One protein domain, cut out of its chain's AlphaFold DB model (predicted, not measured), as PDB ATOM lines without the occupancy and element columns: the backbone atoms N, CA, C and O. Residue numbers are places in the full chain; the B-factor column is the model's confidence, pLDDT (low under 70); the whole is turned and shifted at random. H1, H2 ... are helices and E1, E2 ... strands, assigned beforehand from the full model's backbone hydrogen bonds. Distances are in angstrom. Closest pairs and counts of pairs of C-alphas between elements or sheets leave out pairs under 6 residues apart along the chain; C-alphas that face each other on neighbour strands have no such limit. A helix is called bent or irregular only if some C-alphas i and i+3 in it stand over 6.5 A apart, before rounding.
ATOM      1  N   LEU A   3     -30.531   1.659   7.697       97.00
ATOM      2  CA  LEU A   3     -29.829   0.395   7.545       97.00
ATOM      3  C   LEU A   3     -30.838  -0.613   7.004       97.00
ATOM      4  O   LEU A   3     -31.941  -0.692   7.532       97.00
ATOM      5  N   ILE A   4     -30.473  -1.375   5.982       95.12
ATOM      6  CA  ILE A   4     -31.308  -2.448   5.435       95.12
ATOM      7  C   ILE A   4     -30.528  -3.737   5.623       95.12
ATOM      8  O   ILE A   4     -29.398  -3.823   5.149       95.12
ATOM      9  N   ALA A   5     -31.094  -4.704   6.334       90.81
ATOM     10  CA  ALA A   5     -30.413  -5.954   6.642       90.81
ATOM     11  C   ALA A   5     -31.413  -7.115   6.676       90.81
ATOM     12  O   ALA A   5     -32.510  -6.936   7.209       90.81
ATOM     13  N   PRO A   6     -31.054  -8.321   6.211       82.38
ATOM     14  CA  PRO A   6     -31.857  -9.520   6.433       82.38
ATOM     15  C   PRO A   6     -31.680 -10.033   7.878       82.38
ATOM     16  O   PRO A   6     -31.252 -11.155   8.111       82.38
ATOM     17  N   SER A   7     -31.941  -9.179   8.870       73.75
ATOM     18  CA  SER A   7     -31.805  -9.512  10.292       73.75
ATOM     19  C   SER A   7     -33.111 -10.025  10.896       73.75
ATOM     20  O   SER A   7     -34.200  -9.575  10.543       73.75
ATOM     21  N   GLY A   8     -32.986 -10.862  11.926       60.34
ATOM     22  CA  GLY A   8     -34.113 -11.376  12.706       60.34
ATOM     23  C   GLY A   8     -34.328 -12.881  12.568       60.34
ATOM     24  O   GLY A   8     -35.277 -13.402  13.153       60.34
ATOM     25  N   HIS A   9     -33.431 -13.584  11.871       67.25
ATOM     26  CA  HIS A   9     -33.330 -15.035  11.913       67.25
ATOM     27  C   HIS A   9     -31.989 -15.408  12.560       67.25
ATOM     28  O   HIS A   9     -30.972 -15.325  11.886       67.25
ATOM     29  N   PRO A  10     -31.956 -15.815  13.846       59.78
ATOM     30  CA  PRO A  10     -30.726 -15.921  14.631       59.78
ATOM     31  C   PRO A  10     -29.795 -17.025  14.108       59.78
ATOM     32  O   PRO A  10     -29.770 -18.143  14.618       59.78
ATOM     33  N   ASN A  11     -29.008 -16.689  13.088       62.50
ATOM     34  CA  ASN A  11     -28.005 -17.542  12.460       62.50
ATOM     35  C   ASN A  11     -26.577 -16.995  12.658       62.50
ATOM     36  O   ASN A  11     -25.630 -17.551  12.106       62.50
ATOM     37  N   TYR A  12     -26.420 -15.942  13.475       63.22
ATOM     38  CA  TYR A  12     -25.158 -15.256  13.790       63.22
ATOM     39  C   TYR A  12     -24.453 -14.596  12.589       63.22
ATOM     40  O   TYR A  12     -23.313 -14.150  12.730       63.22
ATOM     41  N   GLY A  13     -25.112 -14.494  11.432       76.25
ATOM     42  CA  GLY A  13     -24.592 -13.801  10.257       76.25
ATOM     43  C   GLY A  13     -24.952 -12.321  10.290       76.25
ATOM     44  O   GLY A  13     -24.245 -11.489  10.866       76.25
ATOM     45  N   ASP A  14     -26.079 -11.989   9.672       81.06
ATOM     46  CA  ASP A  14     -26.490 -10.606   9.443       81.06
ATOM     47  C   ASP A  14     -26.824  -9.862  10.744       81.06
ATOM     48  O   ASP A  14     -26.631  -8.645  10.823       81.06
ATOM     49  N   GLU A  15     -27.221 -10.568  11.811       85.12
ATOM     50  CA  GLU A  15     -27.388  -9.957  13.136       85.12
ATOM     51  C   GLU A  15     -26.075  -9.405  13.695       85.12
ATOM     52  O   GLU A  15     -26.086  -8.357  14.344       85.12
ATOM     53  N   LEU A  16     -24.942 -10.073  13.453       88.62
ATOM     54  CA  LEU A  16     -23.643  -9.610  13.945       88.62
ATOM     55  C   LEU A  16     -23.198  -8.350  13.195       88.62
ATOM     56  O   LEU A  16     -22.664  -7.421  13.806       88.62
ATOM     57  N   ILE A  17     -23.469  -8.290  11.887       90.56
ATOM     58  CA  ILE A  17     -23.211  -7.103  11.063       90.56
ATOM     59  C   ILE A  17     -24.079  -5.937  11.550       90.56
ATOM     60  O   ILE A  17     -23.555  -4.849  11.808       90.56
ATOM     61  N   ALA A  18     -25.383  -6.159  11.739       92.56
ATOM     62  CA  ALA A  18     -26.297  -5.146  12.258       92.56
ATOM     63  C   ALA A  18     -25.881  -4.668  13.662       92.56
ATOM     64  O   ALA A  18     -25.832  -3.462  13.913       92.56
ATOM     65  N   LEU A  19     -25.501  -5.587  14.557       94.12
ATOM     66  CA  LEU A  19     -24.990  -5.269  15.890       94.12
ATOM     67  C   LEU A  19     -23.743  -4.380  15.822       94.12
ATOM     68  O   LEU A  19     -23.693  -3.346  16.490       94.12
ATOM     69  N   ALA A  20     -22.750  -4.753  15.011       94.81
ATOM     70  CA  ALA A  20     -21.511  -3.995  14.863       94.81
ATOM     71  C   ALA A  20     -21.777  -2.571  14.346       94.81
ATOM     72  O   ALA A  20     -21.216  -1.601  14.870       94.81
ATOM     73  N   TRP A  21     -22.686  -2.430  13.378       96.50
ATOM     74  CA  TRP A  21     -23.121  -1.132  12.868       96.50
ATOM     75  C   TRP A  21     -23.819  -0.288  13.929       96.50
ATOM     76  O   TRP A  21     -23.457   0.875  14.115       96.50
ATOM     77  N   LEU A  22     -24.778  -0.855  14.663       97.44
ATOM     78  CA  LEU A  22     -25.476  -0.136  15.729       97.44
ATOM     79  C   LEU A  22     -24.508   0.303  16.838       97.44
ATOM     80  O   LEU A  22     -24.577   1.449  17.277       97.44
ATOM     81  N   GLN A  23     -23.560  -0.549  17.239       97.94
ATOM     82  CA  GLN A  23     -22.526  -0.199  18.218       97.94
ATOM     83  C   GLN A  23     -21.606   0.922  17.721       97.94
ATOM     84  O   GLN A  23     -21.252   1.826  18.482       97.94
ATOM     85  N   TYR A  24     -21.193   0.867  16.454       98.00
ATOM     86  CA  TYR A  24     -20.392   1.925  15.844       98.00
ATOM     87  C   TYR A  24     -21.153   3.252  15.823       98.00
ATOM     88  O   TYR A  24     -20.633   4.268  16.288       98.00
ATOM     89  N   LEU A  25     -22.404   3.239  15.356       98.19
ATOM     90  CA  LEU A  25     -23.251   4.426  15.301       98.19
ATOM     91  C   LEU A  25     -23.566   4.969  16.694       98.19
ATOM     92  O   LEU A  25     -23.620   6.182  16.857       98.19
ATOM     93  N   ALA A  26     -23.675   4.117  17.715       98.50
ATOM     94  CA  ALA A  26     -23.934   4.567  19.079       98.50
ATOM     95  C   ALA A  26     -22.774   5.418  19.615       98.50
ATOM     96  O   ALA A  26     -22.992   6.341  20.392       98.50
ATOM     97  N   ARG A  27     -21.545   5.146  19.159       98.25
ATOM     98  CA  ARG A  27     -20.358   5.951  19.481       98.25
ATOM     99  C   ARG A  27     -20.213   7.165  18.569       98.25
ATOM    100  O   ARG A  27     -19.946   8.261  19.046       98.25
ATOM    101  N   ALA A  28     -20.368   6.980  17.259       98.12
ATOM    102  CA  ALA A  28     -20.087   8.022  16.271       98.12
ATOM    103  C   ALA A  28     -21.230   9.040  16.116       98.12
ATOM    104  O   ALA A  28     -21.001  10.197  15.761       98.12
ATOM    105  N   ARG A  29     -22.477   8.607  16.322       97.62
ATOM    106  CA  ARG A  29     -23.712   9.353  16.043       97.62
ATOM    107  C   ARG A  29     -24.813   9.070  17.090       97.62
ATOM    108  O   ARG A  29     -25.941   8.787  16.697       97.62
ATOM    109  N   PRO A  30     -24.552   9.228  18.401       97.62
ATOM    110  CA  PRO A  30     -25.481   8.824  19.470       97.62
ATOM    111  C   PRO A  30     -26.869   9.479  19.402       97.62
ATOM    112  O   PRO A  30     -27.847   8.910  19.873       97.62
ATOM    113  N   HIS A  31     -26.969  10.677  18.822       97.88
ATOM    114  CA  HIS A  31     -28.226  11.425  18.705       97.88
ATOM    115  C   HIS A  31     -28.954  11.207  17.374       97.88
ATOM    116  O   HIS A  31     -29.987  11.825  17.132       97.88
ATOM    117  N   ALA A  32     -28.414  10.377  16.478       97.44
ATOM    118  CA  ALA A  32     -29.071  10.096  15.213       97.44
ATOM    119  C   ALA A  32     -30.257   9.145  15.413       97.44
ATOM    120  O   ALA A  32     -30.170   8.166  16.152       97.44
ATOM    121  N   LEU A  33     -31.334   9.385  14.667       97.94
ATOM    122  CA  LEU A  33     -32.315   8.342  14.391       97.94
ATOM    123  C   LEU A  33     -31.665   7.305  13.468       97.94
ATOM    124  O   LEU A  33     -31.222   7.637  12.355       97.94
ATOM    125  N   VAL A  34     -31.603   6.062  13.935       98.25
ATOM    126  CA  VAL A  34     -31.096   4.921  13.174       98.25
ATOM    127  C   VAL A  34     -32.252   3.965  12.940       98.25
ATOM    128  O   VAL A  34     -32.780   3.388  13.881       98.25
ATOM    129  N   VAL A  35     -32.655   3.818  11.686       98.31
ATOM    130  CA  VAL A  35     -33.706   2.884  11.282       98.31
ATOM    131  C   VAL A  35     -33.023   1.617  10.800       98.31
ATOM    132  O   VAL A  35     -32.171   1.706   9.919       98.31
ATOM    133  N   LEU A  36     -33.368   0.470  11.376       97.38
ATOM    134  CA  LEU A  36     -32.994  -0.843  10.863       97.38
ATOM    135  C   LEU A  36     -34.226  -1.488  10.228       97.38
ATOM    136  O   LEU A  36     -35.165  -1.853  10.931       97.38
ATOM    137  N   ASP A  37     -34.212  -1.585   8.903       96.88
ATOM    138  CA  ASP A  37     -35.253  -2.205   8.092       96.88
ATOM    139  C   ASP A  37     -34.886  -3.667   7.799       96.88
ATOM    140  O   ASP A  37     -33.924  -3.959   7.077       96.88
ATOM    141  N   CYS A  38     -35.615  -4.588   8.421       94.00
ATOM    142  CA  CYS A  38     -35.342  -6.017   8.417       94.00
ATOM    143  C   CYS A  38     -36.625  -6.843   8.287       94.00
ATOM    144  O   CYS A  38     -37.710  -6.369   8.594       94.00
ATOM    145  N   HIS A  39     -36.516  -8.102   7.860       89.81
ATOM    146  CA  HIS A  39     -37.686  -8.958   7.618       89.81
ATOM    147  C   HIS A  39     -38.412  -9.400   8.908       89.81
ATOM    148  O   HIS A  39     -39.460 -10.042   8.863       89.81
ATOM    149  N   SER A  40     -37.838  -9.166  10.094       91.69
ATOM    150  CA  SER A  40     -38.421  -9.595  11.377       91.69
ATOM    151  C   SER A  40     -38.157  -8.595  12.511       91.69
ATOM    152  O   SER A  40     -37.518  -8.935  13.514       91.69
ATOM    153  N   PRO A  41     -38.700  -7.364  12.416       94.81
ATOM    154  CA  PRO A  41     -38.371  -6.253  13.311       94.81
ATOM    155  C   PRO A  41     -38.741  -6.529  14.769       94.81
ATOM    156  O   PRO A  41     -38.029  -6.104  15.677       94.81
ATOM    157  N   GLY A  42     -39.804  -7.303  15.015       94.38
ATOM    158  CA  GLY A  42     -40.178  -7.738  16.361       94.38
ATOM    159  C   GLY A  42     -39.057  -8.521  17.052       94.38
ATOM    160  O   GLY A  42     -38.655  -8.164  18.157       94.38
ATOM    161  N   GLN A  43     -38.491  -9.530  16.385       91.94
ATOM    162  CA  GLN A  43     -37.386 -10.324  16.936       91.94
ATOM    163  C   GLN A  43     -36.084  -9.517  16.987       91.94
ATOM    164  O   GLN A  43     -35.409  -9.498  18.016       91.94
ATOM    165  N   THR A  44     -35.758  -8.786  15.919       92.12
ATOM    166  CA  THR A  44     -34.543  -7.963  15.861       92.12
ATOM    167  C   THR A  44     -34.521  -6.896  16.956       92.12
ATOM    168  O   THR A  44     -33.481  -6.684  17.577       92.12
ATOM    169  N   SER A  45     -35.664  -6.271  17.254       94.88
ATOM    170  CA  SER A  45     -35.759  -5.261  18.314       94.88
ATOM    171  C   SER A  45     -35.526  -5.831  19.713       94.88
ATOM    172  O   SER A  45     -34.994  -5.124  20.567       94.88
ATOM    173  N   LEU A  46     -35.880  -7.100  19.953       93.69
ATOM    174  CA  LEU A  46     -35.590  -7.794  21.209       93.69
ATOM    175  C   LEU A  46     -34.105  -8.151  21.313       93.69
ATOM    176  O   LEU A  46     -33.499  -7.924  22.359       93.69
ATOM    177  N   LEU A  47     -33.517  -8.663  20.229       91.12
ATOM    178  CA  LEU A  47     -32.112  -9.078  20.175       91.12
ATOM    179  C   LEU A  47     -31.138  -7.899  20.286       91.12
ATOM    180  O   LEU A  47     -30.125  -7.993  20.973       91.12
ATOM    181  N   LEU A  48     -31.437  -6.785  19.615       93.19
ATOM    182  CA  LEU A  48     -30.554  -5.616  19.508       93.19
ATOM    183  C   LEU A  48     -31.021  -4.447  20.387       93.19
ATOM    184  O   LEU A  48     -30.626  -3.292  20.182       93.19
ATOM    185  N   ARG A  49     -31.872  -4.736  21.376       94.75
ATOM    186  CA  ARG A  49     -32.445  -3.727  22.265       94.75
ATOM    187  C   ARG A  49     -31.348  -2.932  22.967       94.75
ATOM    188  O   ARG A  49     -30.476  -3.491  23.623       94.75
ATOM    189  N   GLY A  50     -31.438  -1.606  22.886       95.88
ATOM    190  CA  GLY A  50     -30.569  -0.698  23.638       95.88
ATOM    191  C   GLY A  50     -29.136  -0.580  23.113       95.88
ATOM    192  O   GLY A  50     -28.360   0.169  23.699       95.88
ATOM    193  N   VAL A  51     -28.780  -1.249  22.009       97.81
ATOM    194  CA  VAL A  51     -27.440  -1.127  21.409       97.81
ATOM    195  C   VAL A  51     -27.175   0.303  20.930       97.81
ATOM    196  O   VAL A  51     -26.090   0.836  21.150       97.81
ATOM    197  N   HIS A  52     -28.169   0.934  20.300       98.38
ATOM    198  CA  HIS A  52     -28.140   2.348  19.938       98.38
ATOM    199  C   HIS A  52     -29.382   3.049  20.519       98.38
ATOM    200  O   HIS A  52     -30.495   2.561  20.315       98.38
ATOM    201  N   PRO A  53     -29.238   4.195  21.212       97.06
ATOM    202  CA  PRO A  53     -30.349   4.843  21.922       97.06
ATOM    203  C   PRO A  53     -31.464   5.351  20.994       97.06
ATOM    204  O   PRO A  53     -32.630   5.328  21.365       97.06
ATOM    205  N   GLY A  54     -31.113   5.785  19.781       97.25
ATOM    206  CA  GLY A  54     -32.056   6.190  18.730       97.25
ATOM    207  C   GLY A  54     -32.424   5.100  17.712       97.25
ATOM    208  O   GLY A  54     -32.776   5.452  16.589       97.25
ATOM    209  N   ALA A  55     -32.256   3.809  18.031       97.94
ATOM    210  CA  ALA A  55     -32.603   2.733  17.099       97.94
ATOM    211  C   ALA A  55     -34.120   2.510  17.016       97.94
ATOM    212  O   ALA A  55     -34.781   2.366  18.044       97.94
ATOM    213  N   VAL A  56     -34.645   2.395  15.799       97.75
ATOM    214  CA  VAL A  56     -36.000   1.909  15.515       97.75
ATOM    215  C   VAL A  56     -35.929   0.781  14.494       97.75
ATOM    216  O   VAL A  56     -35.068   0.791  13.616       97.75
ATOM    217  N   PHE A  57     -36.822  -0.195  14.617       97.31
ATOM    218  CA  PHE A  57     -36.815  -1.413  13.810       97.31
ATOM    219  C   PHE A  57     -38.116  -1.483  13.018       97.31
ATOM    220  O   PHE A  57     -39.192  -1.349  13.602       97.31
ATOM    221  N   VAL A  58     -38.011  -1.655  11.706       97.50
ATOM    222  CA  VAL A  58     -39.140  -1.693  10.765       97.50
ATOM    223  C   VAL A  58     -38.898  -2.782   9.721       97.50
ATOM    224  O   VAL A  58     -37.846  -3.407   9.719       97.50
ATOM    225  N   ASP A  59     -39.872  -2.995   8.849       97.00
ATOM    226  CA  ASP A  59     -39.859  -3.938   7.725       97.00
ATOM    227  C   ASP A  59     -40.450  -3.278   6.461       97.00
ATOM    228  O   ASP A  59     -41.141  -3.911   5.669       97.00
ATOM    229  N   THR A  60     -40.250  -1.967   6.280       97.62
ATOM    230  CA  THR A  60     -40.952  -1.186   5.245       97.62
ATOM    231  C   THR A  60     -40.596  -1.666   3.844       97.62
ATOM    232  O   THR A  60     -41.486  -1.985   3.058       97.62
ATOM    233  N   LEU A  61     -39.305  -1.714   3.515       96.38
ATOM    234  CA  LEU A  61     -38.846  -2.140   2.197       96.38
ATOM    235  C   LEU A  61     -39.035  -3.644   1.994       96.38
ATOM    236  O   LEU A  61     -39.302  -4.066   0.871       96.38
ATOM    237  N   TRP A  62     -38.980  -4.435   3.070       95.25
ATOM    238  CA  TRP A  62     -39.290  -5.867   3.034       95.25
ATOM    239  C   TRP A  62     -40.748  -6.111   2.662       95.25
ATOM    240  O   TRP A  62     -41.012  -6.814   1.694       95.25
ATOM    241  N   GLN A  63     -41.690  -5.436   3.322       96.06
ATOM    242  CA  GLN A  63     -43.109  -5.551   2.994       96.06
ATOM    243  C   GLN A  63     -43.428  -5.060   1.570       96.06
ATOM    244  O   GLN A  63     -44.322  -5.606   0.923       96.06
ATOM    245  N   LEU A  64     -42.715  -4.047   1.056       95.62
ATOM    246  CA  LEU A  64     -42.841  -3.633  -0.349       95.62
ATOM    247  C   LEU A  64     -42.327  -4.712  -1.309       95.62
ATOM    248  O   LEU A  64     -42.998  -5.020  -2.293       95.62
ATOM    249  N   ALA A  65     -41.151  -5.276  -1.032       94.31
ATOM    250  CA  ALA A  65     -40.556  -6.323  -1.852       94.31
ATOM    251  C   ALA A  65     -41.414  -7.597  -1.857       94.31
ATOM    252  O   ALA A  65     -41.675  -8.145  -2.924       94.31
ATOM    253  N   GLU A  66     -41.916  -8.019  -0.695       93.25
ATOM    254  CA  GLU A  66     -42.822  -9.163  -0.549       93.25
ATOM    255  C   GLU A  66     -44.131  -8.951  -1.313       93.25
ATOM    256  O   GLU A  66     -44.560  -9.836  -2.049       93.25
ATOM    257  N   TYR A  67     -44.736  -7.762  -1.205       93.25
ATOM    258  CA  TYR A  67     -45.948  -7.432  -1.955       93.25
ATOM    259  C   TYR A  67     -45.727  -7.500  -3.470       93.25
ATOM    260  O   TYR A  67     -46.580  -8.008  -4.195       93.25
ATOM    261  N   ALA A  68     -44.589  -6.999  -3.954       93.31
ATOM    262  CA  ALA A  68     -44.273  -7.012  -5.378       93.31
ATOM    263  C   ALA A  68     -43.879  -8.402  -5.900       93.31
ATOM    264  O   ALA A  68     -44.050  -8.671  -7.087       93.31
ATOM    265  N   ALA A  69     -43.355  -9.274  -5.035       90.94
ATOM    266  CA  ALA A  69     -42.951 -10.633  -5.382       90.94
ATOM    267  C   ALA A  69     -44.106 -11.652  -5.369       90.94
ATOM    268  O   ALA A  69     -43.933 -12.767  -5.861       90.94
ATOM    269  N   ASP A  70     -45.274 -11.307  -4.818       90.62
ATOM    270  CA  ASP A  70     -46.428 -12.208  -4.752       90.62
ATOM    271  C   ASP A  70     -47.074 -12.416  -6.135       90.62
ATOM    272  O   ASP A  70     -47.945 -11.664  -6.579       90.62
ATOM    273  N   THR A  71     -46.665 -13.493  -6.810       85.06
ATOM    274  CA  THR A  71     -47.163 -13.890  -8.138       85.06
ATOM    275  C   THR A  71     -48.561 -14.508  -8.117       85.06
ATOM    276  O   THR A  71     -49.090 -14.846  -9.173       85.06
ATOM    277  N   THR A  72     -49.150 -14.736  -6.939       86.94
ATOM    278  CA  THR A  72     -50.491 -15.336  -6.828       86.94
ATOM    279  C   THR A  72     -51.611 -14.304  -6.950       86.94
ATOM    280  O   THR A  72     -52.783 -14.664  -7.091       86.94
ATOM    281  N   ARG A  73     -51.258 -13.016  -6.925       82.12
ATOM    282  CA  ARG A  73     -52.194 -11.900  -7.012       82.12
ATOM    283  C   ARG A  73     -52.728 -11.718  -8.424       82.12
ATOM    284  O   ARG A  73     -52.031 -11.911  -9.415       82.12
ATOM    285  N   THR A  74     -53.975 -11.273  -8.503       78.38
ATOM    286  CA  THR A  74     -54.622 -10.877  -9.760       78.38
ATOM    287  C   THR A  74     -54.505  -9.375 -10.036       78.38
ATOM    288  O   THR A  74     -54.771  -8.936 -11.152       78.38
ATOM    289  N   ASP A  75     -54.090  -8.596  -9.035       80.25
ATOM    290  CA  ASP A  75     -53.829  -7.162  -9.077       80.25
ATOM    291  C   ASP A  75     -52.464  -6.837  -8.442       80.25
ATOM    292  O   ASP A  75     -52.055  -7.447  -7.451       80.25
ATOM    293  N   GLY A  76     -51.744  -5.853  -8.984       78.94
ATOM    294  CA  GLY A  76     -50.463  -5.438  -8.416       78.94
ATOM    295  C   GLY A  76     -49.387  -5.111  -9.451       78.94
ATOM    296  O   GLY A  76     -49.708  -4.803 -10.601       78.94
ATOM    297  N   PRO A  77     -48.113  -5.116  -9.021       89.81
ATOM    298  CA  PRO A  77     -46.964  -4.813  -9.866       89.81
ATOM    299  C   PRO A  77     -46.783  -5.822 -10.998       89.81
ATOM    300  O   PRO A  77     -47.189  -6.976 -10.885       89.81
ATOM    301  N   ASP A  78     -46.116  -5.400 -12.072       90.50
ATOM    302  CA  ASP A  78     -45.689  -6.315 -13.130       90.50
ATOM    303  C   ASP A  78     -44.724  -7.370 -12.546       90.50
ATOM    304  O   ASP A  78     -43.646  -6.993 -12.070       90.50
ATOM    305  N   PRO A  79     -45.063  -8.674 -12.600       89.06
ATOM    306  CA  PRO A  79     -44.238  -9.735 -12.023       89.06
ATOM    307  C   PRO A  79     -42.891  -9.907 -12.737       89.06
ATOM    308  O   PRO A  79     -41.980 -10.521 -12.188       89.06
ATOM    309  N   THR A  80     -42.736  -9.370 -13.950       90.69
ATOM    310  CA  THR A  80     -41.469  -9.402 -14.692       90.69
ATOM    311  C   THR A  80     -40.517  -8.282 -14.282       90.69
ATOM    312  O   THR A  80     -39.308  -8.419 -14.460       90.69
ATOM    313  N   THR A  81     -41.037  -7.193 -13.704       92.62
ATOM    314  CA  THR A  81     -40.236  -6.055 -13.226       92.62
ATOM    315  C   THR A  81     -40.708  -5.525 -11.862       92.62
ATOM    316  O   THR A  81     -40.969  -4.325 -11.715       92.62
ATOM    317  N   PRO A  82     -40.813  -6.376 -10.826       93.06
ATOM    318  CA  PRO A  82     -41.374  -5.977  -9.533       93.06
ATOM    319  C   PRO A  82     -40.563  -4.856  -8.864       93.06
ATOM    320  O   PRO A  82     -41.123  -3.980  -8.201       93.06
ATOM    321  N   TRP A  83     -39.248  -4.809  -9.110       93.75
ATOM    322  CA  TRP A  83     -38.353  -3.768  -8.595       93.75
ATOM    323  C   TRP A  83     -38.729  -2.355  -9.057       93.75
ATOM    324  O   TRP A  83     -38.493  -1.401  -8.318       93.75
ATOM    325  N   THR A  84     -39.329  -2.196 -10.242       94.69
ATOM    326  CA  THR A  84     -39.754  -0.884 -10.756       94.69
ATOM    327  C   THR A  84     -40.830  -0.288  -9.854       94.69
ATOM    328  O   THR A  84     -40.757   0.880  -9.471       94.69
ATOM    329  N   TRP A  85     -41.801  -1.114  -9.458       94.81
ATOM    330  CA  TRP A  85     -42.840  -0.694  -8.526       94.81
ATOM    331  C   TRP A  85     -42.277  -0.464  -7.126       94.81
ATOM    332  O   TRP A  85     -42.605   0.548  -6.516       94.81
ATOM    333  N   VAL A  86     -41.394  -1.342  -6.630       95.50
ATOM    334  CA  VAL A  86     -40.771  -1.174  -5.301       95.50
ATOM    335  C   VAL A  86     -40.004   0.143  -5.229       95.50
ATOM    336  O   VAL A  86     -40.182   0.898  -4.275       95.50
ATOM    337  N   ALA A  87     -39.208   0.466  -6.252       94.12
ATOM    338  CA  ALA A  87     -38.486   1.731  -6.328       94.12
ATOM    339  C   ALA A  87     -39.449   2.927  -6.286       94.12
ATOM    340  O   ALA A  87     -39.246   3.849  -5.499       94.12
ATOM    341  N   GLN A  88     -40.535   2.889  -7.064       94.75
ATOM    342  CA  GLN A  88     -41.547   3.945  -7.058       94.75
ATOM    343  C   GLN A  88     -42.255   4.070  -5.699       94.75
ATOM    344  O   GLN A  88     -42.452   5.186  -5.210       94.75
ATOM    345  N   ALA A  89     -42.636   2.946  -5.093       95.06
ATOM    346  CA  ALA A  89     -43.345   2.887  -3.820       95.06
ATOM    347  C   ALA A  89     -42.469   3.335  -2.643       95.06
ATOM    348  O   ALA A  89     -42.967   3.975  -1.722       95.06
ATOM    349  N   ALA A  90     -41.162   3.067  -2.697       95.12
ATOM    350  CA  ALA A  90     -40.201   3.515  -1.697       95.12
ATOM    351  C   ALA A  90     -39.908   5.024  -1.778       95.12
ATOM    352  O   ALA A  90     -39.470   5.618  -0.794       95.12
ATOM    353  N   THR A  91     -40.138   5.675  -2.925       91.56
ATOM    354  CA  THR A  91     -39.790   7.096  -3.121       91.56
ATOM    355  C   THR A  91     -40.986   8.025  -3.313       91.56
ATOM    356  O   THR A  91     -40.804   9.245  -3.336       91.56
ATOM    357  N   THR A  92     -42.206   7.493  -3.421       90.75
ATOM    358  CA  THR A  92     -43.420   8.270  -3.717       90.75
ATOM    359  C   THR A  92     -44.567   7.861  -2.801       90.75
ATOM    360  O   THR A  92     -44.753   6.684  -2.511       90.75
ATOM    361  N   PHE A  93     -45.379   8.827  -2.367       88.94
ATOM    362  CA  PHE A  93     -46.614   8.532  -1.637       88.94
ATOM    363  C   PHE A  93     -47.709   8.041  -2.583       88.94
ATOM    364  O   PHE A  93     -47.816   8.525  -3.708       88.94
ATOM    365  N   GLY A  94     -48.549   7.117  -2.110       88.25
ATOM    366  CA  GLY A  94     -49.700   6.607  -2.861       88.25
ATOM    367  C   GLY A  94     -49.606   5.133  -3.266       88.25
ATOM    368  O   GLY A  94     -50.570   4.423  -3.004       88.25
ATOM    369  N   PRO A  95     -48.488   4.628  -3.828       89.12
ATOM    370  CA  PRO A  95     -48.391   3.226  -4.247       89.12
ATOM    371  C   PRO A  95     -48.611   2.213  -3.115       89.12
ATOM    372  O   PRO A  95     -49.205   1.166  -3.344       89.12
ATOM    373  N   ALA A  96     -48.183   2.535  -1.890       91.00
ATOM    374  CA  ALA A  96     -48.374   1.690  -0.712       91.00
ATOM    375  C   ALA A  96     -48.835   2.521   0.504       91.00
ATOM    376  O   ALA A  96     -48.044   2.781   1.413       91.00
ATOM    377  N   PRO A  97     -50.111   2.956   0.568       91.88
ATOM    378  CA  PRO A  97     -50.589   3.885   1.600       91.88
ATOM    379  C   PRO A  97     -50.423   3.353   3.029       91.88
ATOM    380  O   PRO A  97     -50.121   4.112   3.943       91.88
ATOM    381  N   ARG A  98     -50.551   2.032   3.216       93.69
ATOM    382  CA  ARG A  98     -50.351   1.359   4.510       93.69
ATOM    383  C   ARG A  98     -48.930   1.529   5.064       93.69
ATOM    384  O   ARG A  98     -48.741   1.446   6.271       93.69
ATOM    385  N   LEU A  99     -47.948   1.759   4.192       96.06
ATOM    386  CA  LEU A  99     -46.534   1.910   4.537       96.06
ATOM    387  C   LEU A  99     -46.058   3.368   4.422       96.06
ATOM    388  O   LEU A  99     -44.858   3.620   4.470       96.06
ATOM    389  N   ALA A 100     -46.979   4.332   4.281       94.62
ATOM    390  CA  ALA A 100     -46.645   5.730   4.007       94.62
ATOM    391  C   ALA A 100     -45.684   6.344   5.038       94.62
ATOM    392  O   ALA A 100     -44.756   7.045   4.648       94.62
ATOM    393  N   GLU A 101     -45.856   6.038   6.327       94.88
ATOM    394  CA  GLU A 101     -44.966   6.530   7.390       94.88
ATOM    395  C   GLU A 101     -43.545   5.959   7.258       94.88
ATOM    396  O   GLU A 101     -42.560   6.690   7.336       94.88
ATOM    397  N   GLY A 102     -43.425   4.656   6.984       95.31
ATOM    398  CA  GLY A 102     -42.131   4.013   6.738       95.31
ATOM    399  C   GLY A 102     -41.432   4.583   5.501       95.31
ATOM    400  O   GLY A 102     -40.227   4.842   5.523       95.31
ATOM    401  N   VAL A 103     -42.204   4.852   4.444       96.38
ATOM    402  CA  VAL A 103     -41.731   5.494   3.212       96.38
ATOM    403  C   VAL A 103     -41.279   6.936   3.468       96.38
ATOM    404  O   VAL A 103     -40.220   7.329   2.982       96.38
ATOM    405  N   ASP A 104     -42.012   7.730   4.256       95.88
ATOM    406  CA  ASP A 104     -41.588   9.091   4.626       95.88
ATOM    407  C   ASP A 104     -40.259   9.071   5.396       95.88
ATOM    408  O   ASP A 104     -39.335   9.823   5.074       95.88
ATOM    409  N   VAL A 105     -40.119   8.151   6.356       95.62
ATOM    410  CA  VAL A 105     -38.873   7.958   7.109       95.62
ATOM    411  C   VAL A 105     -37.714   7.573   6.184       95.62
ATOM    412  O   VAL A 105     -36.625   8.141   6.307       95.62
ATOM    413  N   PHE A 106     -37.931   6.652   5.239       96.75
ATOM    414  CA  PHE A 106     -36.915   6.257   4.261       96.75
ATOM    415  C   PHE A 106     -36.494   7.430   3.367       96.75
ATOM    416  O   PHE A 106     -35.303   7.708   3.226       96.75
ATOM    417  N   ARG A 107     -37.453   8.193   2.832       95.25
ATOM    418  CA  ARG A 107     -37.186   9.352   1.959       95.25
ATOM    419  C   ARG A 107     -36.399  10.466   2.643       95.25
ATOM    420  O   ARG A 107     -35.686  11.210   1.973       95.25
ATOM    421  N   ARG A 108     -36.534  10.607   3.963       94.81
ATOM    422  CA  ARG A 108     -35.801  11.596   4.769       94.81
ATOM    423  C   ARG A 108     -34.432  11.101   5.228       94.81
ATOM    424  O   ARG A 108     -33.700  11.848   5.885       94.81
ATOM    425  N   ALA A 109     -34.064   9.858   4.924       96.62
ATOM    426  CA  ALA A 109     -32.783   9.314   5.328       96.62
ATOM    427  C   ALA A 109     -31.627  10.075   4.665       96.62
ATOM    428  O   ALA A 109     -31.488  10.102   3.449       96.62
ATOM    429  N   SER A 110     -30.728  10.635   5.476       96.69
ATOM    430  CA  SER A 110     -29.511  11.291   4.971       96.69
ATOM    431  C   SER A 110     -28.488  10.313   4.377       96.69
ATOM    432  O   SER A 110     -27.544  10.733   3.720       96.69
ATOM    433  N   SER A 111     -28.626   9.019   4.670       96.56
ATOM    434  CA  SER A 111     -27.773   7.947   4.156       96.56
ATOM    435  C   SER A 111     -28.499   6.611   4.278       96.56
ATOM    436  O   SER A 111     -29.103   6.354   5.330       96.56
ATOM    437  N   VAL A 112     -28.352   5.758   3.269       96.25
ATOM    438  CA  VAL A 112     -28.849   4.378   3.248       96.25
ATOM    439  C   VAL A 112     -27.651   3.434   3.178       96.25
ATOM    440  O   VAL A 112     -26.748   3.656   2.374       96.25
ATOM    441  N   HIS A 113     -27.632   2.405   4.024       95.06
ATOM    442  CA  HIS A 113     -26.582   1.387   4.071       95.06
ATOM    443  C   HIS A 113     -27.221   0.010   3.927       95.06
ATOM    444  O   HIS A 113     -28.089  -0.354   4.718       95.06
ATOM    445  N   LEU A 114     -26.787  -0.744   2.921       91.94
ATOM    446  CA  LEU A 114     -27.156  -2.145   2.749       91.94
ATOM    447  C   LEU A 114     -26.179  -2.993   3.562       91.94
ATOM    448  O   LEU A 114     -24.966  -2.888   3.379       91.94
ATOM    449  N   LEU A 115     -26.706  -3.780   4.491       89.56
ATOM    450  CA  LEU A 115     -25.944  -4.625   5.393       89.56
ATOM    451  C   LEU A 115     -26.188  -6.088   5.034       89.56
ATOM    452  O   LEU A 115     -27.331  -6.516   4.893       89.56
TER     453      LEU A 115
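This is residues 3 to 115 of the 120 residues of the protein "Polysaccharide pyruvyl transferase family protein" of Streptomyces sp. SID10244 (UniProt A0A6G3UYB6). A tiny two-stranded parallel sheet, E1 and E2, sits near the middle of an elongated model, with H1 and H2 beside it at one end and a group of three helices, H3, H4 and H5, at the other. H3 and H4 make a helical hairpin that H5 crosses, and the long link of residues 70 to 81 lies at the far end of that group. The printed part has 113 residues, with five named helices and three named strands in the order H1 E1 H2 E2 H3 H4 H5 E3, mostly helix. It is compact, with a radius of gyration of the C-alphas of 14.9 A, and spans 46 by 30 by 19 A.

E1, residues 34 to 37, and E2, residues 55 to 58, are parallel neighbours at 23 degrees; N 36 and O 56 are 2.8 A apart and N 56 and O 34 2.9 A, both within hydrogen-bond range. With H2, residues 41 to 47, they form a strand-helix-strand unit, two parallel neighbour strands with a helix between them along the chain, and its crossover is right-handed. The closest C-alphas of H2 and E2 are those of Pro 41 and Phe 57, 5.1 A apart. H1, residues 14 to 28, is close to H2 but not clearly touching, about perpendicular at 73 degrees; their closest C-alphas, those of Glu 15 and Thr 44, are 7.9 A apart. H3, residues 60 to 69, and H4, residues 82 to 91, touch as a hairpin, at a shallow tilt of 27 degrees, opposite ways; their closest C-alphas, those of Ala 68 and Pro 82, are 5.2 A apart. H5, residues 97 to 107, touches H4 at a steep tilt of 69.8 degrees, only just short of about perpendicular, the same way; their closest C-alphas are those of Ala 90 and Val 103, 5.5 A apart. H5 only just touches H3, with 3 pairs of C-alphas within 8 A, the closest those of Thr 60 and Gly 102, 5.5 A apart. H5 is irregular: C-alphas 98 and 101 are 8.0 A apart. E3, residues 112 to 114, pairs with no named strand and is apart from E1 and E2. Each O i to N i+4 pair is within hydrogen-bond range in H1, H2, H3 and H4, and 5 of 7 are in H5.

E1 and E2 measure 9.7 A and 10.1 A from first to last C-alpha, and C-alpha 34 is at (-31.096, 4.921, 13.174). H1 is 20.8 A long from C-alpha 14 at (-26.490, -10.606, 9.443), and H2 is 9.7 A. H3, H4 and H5 measure 14.4 A, 14.6 A and 14.5 A. E3 is 6.8 A long and ends with C-alpha 114 at (-27.156, -2.145, 2.749).

The C-alphas of Arg 27 and Thr 74 are the two farthest apart, at 48.1 A. The printed part has no cut. The link from H3 to H4 is long, with 12 residues. The mean pLDDT of the printed part is 91.9, and residues 8 to 12 are under 70.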